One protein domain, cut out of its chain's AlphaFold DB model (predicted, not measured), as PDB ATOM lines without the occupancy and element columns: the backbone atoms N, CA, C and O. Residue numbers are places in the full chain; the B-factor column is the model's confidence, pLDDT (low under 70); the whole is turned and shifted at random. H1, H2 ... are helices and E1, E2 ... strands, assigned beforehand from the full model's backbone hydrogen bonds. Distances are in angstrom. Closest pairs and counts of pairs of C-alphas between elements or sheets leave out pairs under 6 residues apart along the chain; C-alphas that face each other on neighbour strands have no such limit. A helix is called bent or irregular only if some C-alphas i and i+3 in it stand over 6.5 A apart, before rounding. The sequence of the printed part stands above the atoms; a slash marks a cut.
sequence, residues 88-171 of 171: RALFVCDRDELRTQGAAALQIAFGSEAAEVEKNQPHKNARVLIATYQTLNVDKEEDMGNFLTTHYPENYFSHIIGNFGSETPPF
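Overview. This is residues 88 to 171 of the 171 residues of the protein "ResIII domain-containing protein" of Microcystis aeruginosa Ma_AC_P_19900807_S299 (UniProt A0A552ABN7). A small parallel sheet of four strands has one long helix, H1, packed over one face and running along the strands. The short helices H2 and H3 lie away from H1: H2 grazes the sheet, H3 is off it, and residues 139 to 144 of the loop between the two stick out. After E4 the last residues run away from the sheet as a tail, which makes much of the longest axis. The printed part has 84 residues, with three named helices and four named strands in the order E1 H1 E2 E3 H2 H3 E4; the sheet order is E2 E3 E1 E4 and the class is mixed, helices and strands. It is compact, with a radius of gyration of the C-alphas of 13.3 A and spans of 43 by 37 by 22 A.

Arrangement. Inner strand E1, residues 89 to 93, is parallel to edge strand E4, residues 159 to 163, at 15 degrees, with N 90 and O 159 2.9 A apart, within hydrogen-bond range. E3, residues 128 to 132, is parallel to E1 at 23 degrees, with N 91 and O 129 at 2.8 A. Edge strand E2, residues 114 to 116, is parallel to E3 at 22 degrees, with N 130 and O 115 at 2.9 A. H1, residues 96 to 113, is on the sheet at a height of 6.9 A, two layers with helix on one face. It is over E3 and only just over E1, on which 3 of its C-alphas fall; on the local plane it stands at 8 degrees to E3, along the strands. The closest C-alphas of H1 and E3, those of Glu 113 and Val 128, are 6.2 A apart. E1, H1 and E2 form a split strand-helix-strand unit, two strands running the same way with another between them in the sheet; its crossover is right-handed. E3, H2, residues 133 to 136, H3, residues 147 to 151, and E4 form another, also right-handed. H2 only grazes the sheet. H2 and H3 only just touch, with 3 pairs of C-alphas within 8 A, the closest being those of Leu 136 and Phe 147 at 5.2 A. H3 is not on the sheet, and H1 is apart from H2 and H3. Every O i to N i+4 pair is within hydrogen-bond range in H3, 12 of 14 are in H1, and H2 is too short for such a pair.

Along the chain. E1 begins at C-alpha 89 (230.930, 233.898, 308.793) and measures 13.1 A; E3 measures 13.5 A, E4 13.2 A and E2 7.2 A. H1 begins at C-alpha 96 (244.233, 237.004, 296.538) and measures 20.1 A, with a kink of 80 degrees near residue 107; it is irregular, C-alphas 109 and 112 being 9.5 A apart. H2 measures 5.1 A and H3 6.1 A. E4 ends at C-alpha 163 (232.730, 236.264, 295.934).

Size, cuts and confidence. The two C-alphas farthest apart, those of Asn 125 and Phe 171, are 44.8 A apart. The printed part has no cut and ends at the chain's last residue. The link from E2 to E3, 11 residues, is long. Mean pLDDT of the printed part is 82.0, and residues 137 to 146 and 165 to 171 are under 70.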
ATOM      1  N   ARG A  88     229.091 233.004 313.142       95.62
ATOM      2  CA  ARG A  88     230.393 232.937 312.454       95.62
ATOM      3  C   ARG A  88     230.188 232.964 310.945       95.62
ATOM      4  O   ARG A  88     229.310 232.251 310.447       95.62
ATOM      5  N   ALA A  89     230.987 233.757 310.242       97.31
ATOM      6  CA  ALA A  89     230.930 233.898 308.793       97.31
ATOM      7  C   ALA A  89     232.244 233.486 308.131       97.31
ATOM      8  O   ALA A  89     233.314 233.784 308.658       97.31
ATOM      9  N   LEU A  90     232.143 232.869 306.958       96.38
ATOM     10  CA  LEU A  90     233.255 232.657 306.040       96.38
ATOM     11  C   LEU A  90     233.001 233.442 304.751       96.38
ATOM     12  O   LEU A  90     231.984 233.242 304.087       96.38
ATOM     13  N   PHE A  91     233.921 234.332 304.400       96.06
ATOM     14  CA  PHE A  91     233.941 235.051 303.134       96.06
ATOM     15  C   PHE A  91     235.036 234.450 302.250       96.06
ATOM     16  O   PHE A  91     236.222 234.596 302.546       96.06
ATOM     17  N   VAL A  92     234.633 233.738 301.196       93.69
ATOM     18  CA  VAL A  92     235.549 233.033 300.293       93.69
ATOM     19  C   VAL A  92     235.700 233.810 298.993       93.69
ATOM     20  O   VAL A  92     234.708 234.167 298.358       93.69
ATOM     21  N   CYS A  93     236.940 234.040 298.586       91.25
ATOM     22  CA  CYS A  93     237.295 234.699 297.335       91.25
ATOM     23  C   CYS A  93     237.984 233.731 296.370       91.25
ATOM     24  O   CYS A  93     238.662 232.795 296.785       91.25
ATOM     25  N   ASP A  94     237.853 234.009 295.074       87.00
ATOM     26  CA  ASP A  94     238.535 233.247 294.019       87.00
ATOM     27  C   ASP A  94     240.065 233.461 294.012       87.00
ATOM     28  O   ASP A  94     240.833 232.523 293.808       87.00
ATOM     29  N   ARG A  95     240.513 234.703 294.261       86.88
ATOM     30  CA  ARG A  95     241.920 235.136 294.140       86.88
ATOM     31  C   ARG A  95     242.338 236.073 295.263       86.88
ATOM     32  O   ARG A  95     241.489 236.679 295.926       86.88
ATOM     33  N   ASP A  96     243.646 236.222 295.449       88.50
ATOM     34  CA  ASP A  96     244.233 237.004 296.538       88.50
ATOM     35  C   ASP A  96     243.939 238.506 296.449       88.50
ATOM     36  O   ASP A  96     243.739 239.151 297.481       88.50
ATOM     37  N   GLU A  97     243.820 239.084 295.252       88.69
ATOM     38  CA  GLU A  97     243.455 240.497 295.107       88.69
ATOM     39  C   GLU A  97     242.025 240.745 295.608       88.69
ATOM     40  O   GLU A  97     241.760 241.716 296.322       88.69
ATOM     41  N   LEU A  98     241.096 239.834 295.286       89.31
ATOM     42  CA  LEU A  98     239.712 239.888 295.767       89.31
ATOM     43  C   LEU A  98     239.631 239.604 297.269       89.31
ATOM     44  O   LEU A  98     238.804 240.208 297.956       89.31
ATOM     45  N   ARG A  99     240.483 238.709 297.787       92.44
ATOM     46  CA  ARG A  99     240.634 238.467 299.228       92.44
ATOM     47  C   ARG A  99     241.059 239.745 299.942       92.44
ATOM     48  O   ARG A  99     240.376 240.151 300.872       92.44
ATOM     49  N   THR A 100     242.094 240.416 299.446       91.94
ATOM     50  CA  THR A 100     242.653 241.638 300.043       91.94
ATOM     51  C   THR A 100     241.622 242.774 300.064       91.94
ATOM     52  O   THR A 100     241.407 243.417 301.091       91.94
ATOM     53  N   GLN A 101     240.901 242.984 298.955       90.75
ATOM     54  CA  GLN A 101     239.805 243.962 298.890       90.75
ATOM     55  C   GLN A 101     238.652 243.613 299.844       90.75
ATOM     56  O   GLN A 101     238.085 244.491 300.496       90.75
ATOM     57  N   GLY A 102     238.297 242.328 299.922       92.25
ATOM     58  CA  GLY A 102     237.280 241.818 300.839       92.25
ATOM     59  C   GLY A 102     237.663 242.004 302.303       92.25
ATOM     60  O   GLY A 102     236.845 242.476 303.090       92.25
ATOM     61  N   ALA A 103     238.909 241.686 302.651       93.88
ATOM     62  CA  ALA A 103     239.459 241.824 303.988       93.88
ATOM     63  C   ALA A 103     239.443 243.278 304.450       93.88
ATOM     64  O   ALA A 103     238.884 243.559 305.506       93.88
ATOM     65  N   ALA A 104     239.935 244.211 303.628       93.88
ATOM     66  CA  ALA A 104     239.898 245.636 303.947       93.88
ATOM     67  C   ALA A 104     238.461 246.124 304.218       93.88
ATOM     68  O   ALA A 104     238.194 246.789 305.221       93.88
ATOM     69  N   ALA A 105     237.502 245.744 303.367       93.06
ATOM     70  CA  ALA A 105     236.101 246.126 303.539       93.06
ATOM     71  C   ALA A 105     235.464 245.508 304.801       93.06
ATOM     72  O   ALA A 105     234.729 246.182 305.528       93.06
ATOM     73  N   LEU A 106     235.759 244.238 305.088       94.81
ATOM     74  CA  LEU A 106     235.232 243.541 306.260       94.81
ATOM     75  C   LEU A 106     235.883 244.020 307.560       94.81
ATOM     76  O   LEU A 106     235.180 244.151 308.556       94.81
ATOM     77  N   GLN A 107     237.165 244.376 307.558       95.19
ATOM     78  CA  GLN A 107     237.837 244.997 308.703       95.19
ATOM     79  C   GLN A 107     237.256 246.382 309.013       95.19
ATOM     80  O   GLN A 107     237.035 246.702 310.177       95.19
ATOM     81  N   ILE A 108     236.886 247.179 308.005       92.31
ATOM     82  CA  ILE A 108     236.150 248.438 308.233       92.31
ATOM     83  C   ILE A 108     234.785 248.167 308.899       92.31
ATOM     84  O   ILE A 108     234.346 248.910 309.779       92.31
ATOM     85  N   ALA A 109     234.095 247.093 308.502       91.69
ATOM     86  CA  ALA A 109     232.759 246.774 309.003       91.69
ATOM     87  C   ALA A 109     232.744 246.087 310.386       91.69
ATOM     88  O   ALA A 109     231.814 246.319 311.171       91.69
ATOM     89  N   PHE A 110     233.744 245.255 310.684       94.12
ATOM     90  CA  PHE A 110     233.801 244.359 311.848       94.12
ATOM     91  C   PHE A 110     234.999 244.614 312.778       94.12
ATOM     92  O   PHE A 110     235.060 244.031 313.857       94.12
ATOM     93  N   GLY A 111     235.925 245.499 312.410       93.38
ATOM     94  CA  GLY A 111     237.128 245.781 313.190       93.38
ATOM     95  C   GLY A 111     237.963 244.521 313.407       93.38
ATOM     96  O   GLY A 111     238.161 243.726 312.489       93.38
ATOM     97  N   SER A 112     238.393 244.309 314.651       92.94
ATOM     98  CA  SER A 112     239.170 243.135 315.070       92.94
ATOM     99  C   SER A 112     238.390 241.814 315.047       92.94
ATOM    100  O   SER A 112     238.975 240.763 315.287       92.94
ATOM    101  N   GLU A 113     237.076 241.831 314.782       94.31
ATOM    102  CA  GLU A 113     236.285 240.605 314.618       94.31
ATOM    103  C   GLU A 113     236.382 240.008 313.200       94.31
ATOM    104  O   GLU A 113     235.809 238.942 312.961       94.31
ATOM    105  N   ALA A 114     237.077 240.668 312.268       96.19
ATOM    106  CA  ALA A 114     237.369 240.155 310.932       96.19
ATOM    107  C   ALA A 114     238.862 239.830 310.781       96.19
ATOM    108  O   ALA A 114     239.707 240.674 311.071       96.19
ATOM    109  N   ALA A 115     239.180 238.629 310.294       95.44
ATOM    110  CA  ALA A 115     240.560 238.188 310.094       95.44
ATOM    111  C   ALA A 115     240.731 237.370 308.811       95.44
ATOM    112  O   ALA A 115     239.846 236.613 308.407       95.44
ATOM    113  N   GLU A 116     241.894 237.519 308.187       93.88
ATOM    114  CA  GLU A 116     242.293 236.737 307.022       93.88
ATOM    115  C   GLU A 116     242.858 235.396 307.476       93.88
ATOM    116  O   GLU A 116     243.679 235.340 308.384       93.88
ATOM    117  N   VAL A 117     242.389 234.311 306.871       89.50
ATOM    118  CA  VAL A 117     242.890 232.966 307.135       89.50
ATOM    119  C   VAL A 117     244.208 232.791 306.400       89.50
ATOM    120  O   VAL A 117     244.301 233.089 305.212       89.50
ATOM    121  N   GLU A 118     245.198 232.240 307.093       82.69
ATOM    122  CA  GLU A 118     246.484 231.860 306.516       82.69
ATOM    123  C   GLU A 118     246.829 230.416 306.893       82.69
ATOM    124  O   GLU A 118     246.308 229.871 307.869       82.69
ATOM    125  N   LYS A 119     247.765 229.802 306.157       73.50
ATOM    126  CA  LYS A 119     248.139 228.379 306.276       73.50
ATOM    127  C   LYS A 119     248.488 227.915 307.700       73.50
ATOM    128  O   LYS A 119     248.310 226.745 308.006       73.50
ATOM    129  N   ASN A 120     248.968 228.809 308.565       75.25
ATOM    130  CA  ASN A 120     249.308 228.497 309.960       75.25
ATOM    131  C   ASN A 120     248.501 229.322 310.976       75.25
ATOM    132  O   ASN A 120     248.770 229.262 312.174       75.25
ATOM    133  N   GLN A 121     247.527 230.109 310.516       83.81
ATOM    134  CA  GLN A 121     246.752 231.012 311.359       83.81
ATOM    135  C   GLN A 121     245.254 230.875 311.039       83.81
ATOM    136  O   GLN A 121     244.717 231.598 310.200       83.81
ATOM    137  N   PRO A 122     244.544 229.946 311.709       82.75
ATOM    138  CA  PRO A 122     243.112 229.733 311.487       82.75
ATOM    139  C   PRO A 122     242.218 230.780 312.177       82.75
ATOM    140  O   PRO A 122     240.999 230.705 312.076       82.75
ATOM    141  N   HIS A 123     242.793 231.712 312.951       87.31
ATOM    142  CA  HIS A 123     242.100 232.866 313.553       87.31
ATOM    143  C   HIS A 123     240.719 232.561 314.168       87.31
ATOM    144  O   HIS A 123     239.763 233.315 314.010       87.31
ATOM    145  N   LYS A 124     240.600 231.465 314.936       86.12
ATOM    146  CA  LYS A 124     239.313 230.965 315.473       86.12
ATOM    147  C   LYS A 124     238.566 231.945 316.396       86.12
ATOM    148  O   LYS A 124     237.389 231.735 316.689       86.12
ATOM    149  N   ASN A 125     239.221 233.011 316.846       88.31
ATOM    150  CA  ASN A 125     238.610 234.063 317.659       88.31
ATOM    151  C   ASN A 125     237.870 235.114 316.816       88.31
ATOM    152  O   ASN A 125     237.002 235.803 317.343       88.31
ATOM    153  N   ALA A 126     238.166 235.218 315.517       92.62
ATOM    154  CA  ALA A 126     237.456 236.116 314.620       92.62
ATOM    155  C   ALA A 126     236.045 235.588 314.322       92.62
ATOM    156  O   ALA A 126     235.807 234.383 314.158       92.62
ATOM    157  N   ARG A 127     235.090 236.517 314.245       94.69
ATOM    158  CA  ARG A 127     233.694 236.226 313.916       94.69
ATOM    159  C   ARG A 127     233.484 236.119 312.408       94.69
ATOM    160  O   ARG A 127     232.614 235.369 311.966       94.69
ATOM    161  N   VAL A 128     234.279 236.846 311.627       97.06
ATOM    162  CA  VAL A 128     234.290 236.806 310.163       97.06
ATOM    163  C   VAL A 128     235.676 236.381 309.696       97.06
ATOM    164  O   VAL A 128     236.657 237.077 309.940       97.06
ATOM    165  N   LEU A 129     235.750 235.241 309.021       96.44
ATOM    166  CA  LEU A 129     236.975 234.743 308.410       96.44
ATOM    167  C   LEU A 129     236.964 235.018 306.912       96.44
ATOM    168  O   LEU A 129     235.953 234.793 306.249       96.44
ATOM    169  N   ILE A 130     238.083 235.508 306.389       95.69
ATOM    170  CA  ILE A 130     238.276 235.829 304.977       95.69
ATOM    171  C   ILE A 130     239.331 234.883 304.409       95.69
ATOM    172  O   ILE A 130     240.430 234.810 304.943       95.69
ATOM    173  N   ALA A 131     239.018 234.151 303.344       93.06
ATOM    174  CA  ALA A 131     239.930 233.155 302.786       93.06
ATOM    175  C   ALA A 131     239.812 233.060 301.261       93.06
ATOM    176  O   ALA A 131     238.825 233.503 300.676       93.06
ATOM    177  N   THR A 132     240.802 232.441 300.620       90.75
ATOM    178  CA  THR A 132     240.669 231.953 299.240       90.75
ATOM    179  C   THR A 132     240.419 230.449 299.202       90.75
ATOM    180  O   THR A 132     240.707 229.746 300.176       90.75
ATOM    181  N   TYR A 133     239.931 229.931 298.071       83.44
ATOM    182  CA  TYR A 133     239.809 228.481 297.853       83.44
ATOM    183  C   TYR A 133     241.152 227.759 297.996       83.44
ATOM    184  O   TYR A 133     241.221 226.715 298.648       83.44
ATOM    185  N   GLN A 134     242.235 228.363 297.491       80.94
ATOM    186  CA  GLN A 134     243.582 227.802 297.593       80.94
ATOM    187  C   GLN A 134     244.044 227.727 299.054       80.94
ATOM    188  O   GLN A 134     244.624 226.726 299.467       80.94
ATOM    189  N   THR A 135     243.747 228.751 299.862       80.38
ATOM    190  CA  THR A 135     244.115 228.769 301.290       80.38
ATOM    191  C   THR A 135     243.333 227.734 302.090       80.38
ATOM    192  O   THR A 135     243.870 227.108 303.001       80.38
ATOM    193  N   LEU A 136     242.064 227.530 301.739       79.44
ATOM    194  CA  LEU A 136     241.231 226.499 302.346       79.44
ATOM    195  C   LEU A 136     241.575 225.091 301.839       79.44
ATOM    196  O   LEU A 136     241.135 224.129 302.452       79.44
ATOM    197  N   ASN A 137     242.398 224.969 300.790       69.75
ATOM    198  CA  ASN A 137     242.827 223.711 300.175       69.75
ATOM    199  C   ASN A 137     241.638 222.828 299.743       69.75
ATOM    200  O   ASN A 137     241.666 221.612 299.915       69.75
ATOM    201  N   VAL A 138     240.585 223.455 299.204       58.88
ATOM    202  CA  VAL A 138     239.352 222.766 298.765       58.88
ATOM    203  C   VAL A 138     239.566 221.981 297.458       58.88
ATOM    204  O   VAL A 138     238.807 221.061 297.181       58.88
ATOM    205  N   ASP A 139     240.637 222.281 296.712       48.97
ATOM    206  CA  ASP A 139     240.893 221.744 295.364       48.97
ATOM    207  C   ASP A 139     241.860 220.543 295.311       48.97
ATOM    208  O   ASP A 139     242.195 220.076 294.225       48.97
ATOM    209  N   LYS A 140     242.361 220.042 296.449       49.97
ATOM    210  CA  LYS A 140     243.289 218.894 296.470       49.97
ATOM    211  C   LYS A 140     242.632 217.692 297.137       49.97
ATOM    212  O   LYS A 140     242.539 217.641 298.359       49.97
ATOM    213  N   GLU A 141     242.197 216.733 296.319       48.16
ATOM    214  CA  GLU A 141     241.608 215.456 296.757       48.16
ATOM    215  C   GLU A 141     242.627 214.482 297.385       48.16
ATOM    216  O   GLU A 141     242.231 213.456 297.928       48.16
ATOM    217  N   GLU A 142     243.928 214.790 297.371       43.16
ATOM    218  CA  GLU A 142     244.973 213.844 297.786       43.16
ATOM    219  C   GLU A 142     245.590 214.183 299.159       43.16
ATOM    220  O   GLU A 142     246.285 215.188 299.329       43.16
ATOM    221  N   ASP A 143     245.318 213.304 300.134       44.81
ATOM    222  CA  ASP A 143     246.097 212.945 301.340       44.81
ATOM    223  C   ASP A 143     246.595 214.029 302.322       44.81
ATOM    224  O   ASP A 143     247.206 213.715 303.346       44.81
ATOM    225  N   MET A 144     246.280 215.305 302.111       41.84
ATOM    226  CA  MET A 144     246.578 216.395 303.047       41.84
ATOM    227  C   MET A 144     245.272 216.998 303.547       41.84
ATOM    228  O   MET A 144     244.699 217.861 302.882       41.84
ATOM    229  N   GLY A 145     244.812 216.531 304.716       53.19
ATOM    230  CA  GLY A 145     243.556 216.930 305.360       53.19
ATOM    231  C   GLY A 145     243.180 218.383 305.070       53.19
ATOM    232  O   GLY A 145     243.887 219.308 305.479       53.19
ATOM    233  N   ASN A 146     242.086 218.558 304.323       68.94
ATOM    234  CA  ASN A 146     241.577 219.842 303.852       68.94
ATOM    235  C   ASN A 146     241.617 220.849 305.019       68.94
ATOM    236  O   ASN A 146     241.045 220.576 306.080       68.94
ATOM    237  N   PHE A 147     242.352 221.964 304.865       77.00
ATOM    238  CA  PHE A 147     242.620 222.940 305.938       77.00
ATOM    239  C   PHE A 147     241.319 223.343 306.639       77.00
ATOM    240  O   PHE A 147     241.277 223.489 307.865       77.00
ATOM    241  N   LEU A 148     240.238 223.441 305.856       80.88
ATOM    242  CA  LEU A 148     238.898 223.696 306.351       80.88
ATOM    243  C   LEU A 148     238.465 222.645 307.388       80.88
ATOM    244  O   LEU A 148     238.159 223.008 308.519       80.88
ATOM    245  N   THR A 149     238.487 221.360 307.027       81.50
ATOM    246  CA  THR A 149     238.063 220.250 307.903       81.50
ATOM    247  C   THR A 149     239.024 219.992 309.062       81.50
ATOM    248  O   THR A 149     238.600 219.545 310.125       81.50
ATOM    249  N   THR A 150     240.307 220.321 308.894       85.12
ATOM    250  CA  THR A 150     241.330 220.167 309.938       85.12
ATOM    251  C   THR A 150     241.156 221.201 311.052       85.12
ATOM    252  O   THR A 150     241.338 220.895 312.232       85.12
ATOM    253  N   HIS A 151     240.801 222.444 310.711       85.62
ATOM    254  CA  HIS A 151     240.739 223.536 311.686       85.62
ATOM    255  C   HIS A 151     239.324 223.929 312.112       85.62
ATOM    256  O   HIS A 151     239.164 224.439 313.231       85.62
ATOM    257  N   TYR A 152     238.314 223.685 311.279       89.38
ATOM    258  CA  TYR A 152     236.931 224.074 311.532       89.38
ATOM    259  C   TYR A 152     236.022 222.834 311.509       89.38
ATOM    260  O   TYR A 152     235.911 222.179 310.474       89.38
ATOM    261  N   PRO A 153     235.365 222.495 312.634       90.19
ATOM    262  CA  PRO A 153     234.439 221.369 312.680       90.19
ATOM    263  C   PRO A 153     233.215 221.604 311.783       90.19
ATOM    264  O   PRO A 153     232.942 222.720 311.329       90.19
ATOM    265  N   GLU A 154     232.430 220.553 311.570       87.50
ATOM    266  CA  GLU A 154     231.146 220.672 310.883       87.50
ATOM    267  C   GLU A 154     230.252 221.721 311.570       87.50
ATOM    268  O   GLU A 154     230.263 221.873 312.794       87.50
ATOM    269  N   ASN A 155     229.488 222.481 310.780       89.56
ATOM    270  CA  ASN A 155     228.610 223.556 311.262       89.56
ATOM    271  C   ASN A 155     229.329 224.698 312.016       89.56
ATOM    272  O   ASN A 155     228.685 225.492 312.707       89.56
ATOM    273  N   TYR A 156     230.653 224.834 311.860       92.38
ATOM    274  CA  TYR A 156     231.410 225.944 312.447       92.38
ATOM    275  C   TYR A 156     230.961 227.311 311.915       92.38
ATOM    276  O   TYR A 156     230.849 228.273 312.676       92.38
ATOM    277  N   PHE A 157     230.672 227.400 310.615       94.19
ATOM    278  CA  PHE A 157     230.193 228.621 309.973       94.19
ATOM    279  C   PHE A 157     228.673 228.619 309.867       94.19
ATOM    280  O   PHE A 157     228.079 227.748 309.243       94.19
ATOM    281  N   SER A 158     228.046 229.650 310.429       93.38
ATOM    282  CA  SER A 158     226.610 229.900 310.253       93.38
ATOM    283  C   SER A 158     226.277 230.519 308.894       93.38
ATOM    284  O   SER A 158     225.152 230.402 308.425       93.38
ATOM    285  N   HIS A 159     227.243 231.213 308.285       95.88
ATOM    286  CA  HIS A 159     227.071 231.942 307.034       95.88
ATOM    287  C   HIS A 159     228.320 231.761 306.173       95.88
ATOM    288  O   HIS A 159     229.436 231.934 306.661       95.88
ATOM    289  N   ILE A 160     228.135 231.440 304.896       95.00
ATOM    290  CA  ILE A 160     229.220 231.344 303.918       95.00
ATOM    291  C   ILE A 160     228.834 232.209 302.722       95.00
ATOM    292  O   ILE A 160     227.732 232.075 302.191       95.00
ATOM    293  N   ILE A 161     229.722 233.115 302.316       95.00
ATOM    294  CA  ILE A 161     229.538 233.977 301.147       95.00
ATOM    295  C   ILE A 161     230.722 233.768 300.207       95.00
ATOM    296  O   ILE A 161     231.859 234.029 300.585       95.00
ATOM    297  N   GLY A 162     230.441 233.327 298.979       91.88
ATOM    298  CA  GLY A 162     231.427 233.242 297.901       91.88
ATOM    299  C   GLY A 162     231.399 234.494 297.025       91.88
ATOM    300  O   GLY A 162     230.346 234.866 296.505       91.88
ATOM    301  N   ASN A 163     232.549 235.143 296.848       87.12
ATOM    302  CA  ASN A 163     232.730 236.264 295.934       87.12
ATOM    303  C   ASN A 163     233.536 235.824 294.707       87.12
ATOM    304  O   ASN A 163     234.764 235.747 294.740       87.12
ATOM    305  N   PHE A 164     232.814 235.561 293.620       82.06
ATOM    306  CA  PHE A 164     233.390 235.116 292.356       82.06
ATOM    307  C   PHE A 164     233.578 236.296 291.398       82.06
ATOM    308  O   PHE A 164     232.635 237.057 291.114       82.06
ATOM    309  N   GLY A 165     234.800 236.434 290.885       69.56
ATOM    310  CA  GLY A 165     235.081 237.278 289.731       69.56
ATOM    311  C   GLY A 165     234.467 236.652 288.483       69.56
ATOM    312  O   GLY A 165     234.603 235.456 288.261       69.56
ATOM    313  N   SER A 166     233.756 237.440 287.679       60.06
ATOM    314  CA  SER A 166     233.448 237.045 286.304       60.06
ATOM    315  C   SER A 166     234.584 237.553 285.430       60.06
ATOM    316  O   SER A 166     234.659 238.757 285.176       60.06
ATOM    317  N   GLU A 167     235.477 236.663 285.008       52.72
ATOM    318  CA  GLU A 167     236.320 236.938 283.851       52.72
ATOM    319  C   GLU A 167     235.414 236.913 282.615       52.72
ATOM    320  O   GLU A 167     234.853 235.882 282.253       52.72
ATOM    321  N   THR A 168     235.242 238.060 281.963       42.91
ATOM    322  CA  THR A 168     235.192 238.030 280.503       42.91
ATOM    323  C   THR A 168     236.623 237.737 280.059       42.91
ATOM    324  O   THR A 168     237.490 238.562 280.370       42.91
ATOM    325  N   PRO A 169     236.914 236.601 279.402       32.88
ATOM    326  CA  PRO A 169     238.215 236.437 278.769       32.88
ATOM    327  C   PRO A 169     238.442 237.624 277.815       32.88
ATOM    328  O   PRO A 169     237.473 238.089 277.200       32.88
ATOM    329  N   PRO A 170     239.669 238.172 277.715       38.72
ATOM    330  CA  PRO A 170     239.980 239.068 276.613       38.72
ATOM    331  C   PRO A 170     239.701 238.302 275.313       38.72
ATOM    332  O   PRO A 170     240.044 237.124 275.217       38.72
ATOM    333  N   PHE A 171     238.983 238.963 274.403       44.59
ATOM    334  CA  PHE A 171     238.539 238.444 273.108       44.59
ATOM    335  C   PHE A 171     239.613 237.659 272.349       44.59
ATOM    336  O   PHE A 171     240.785 238.102 272.366       44.59
TER     337      PHE A 171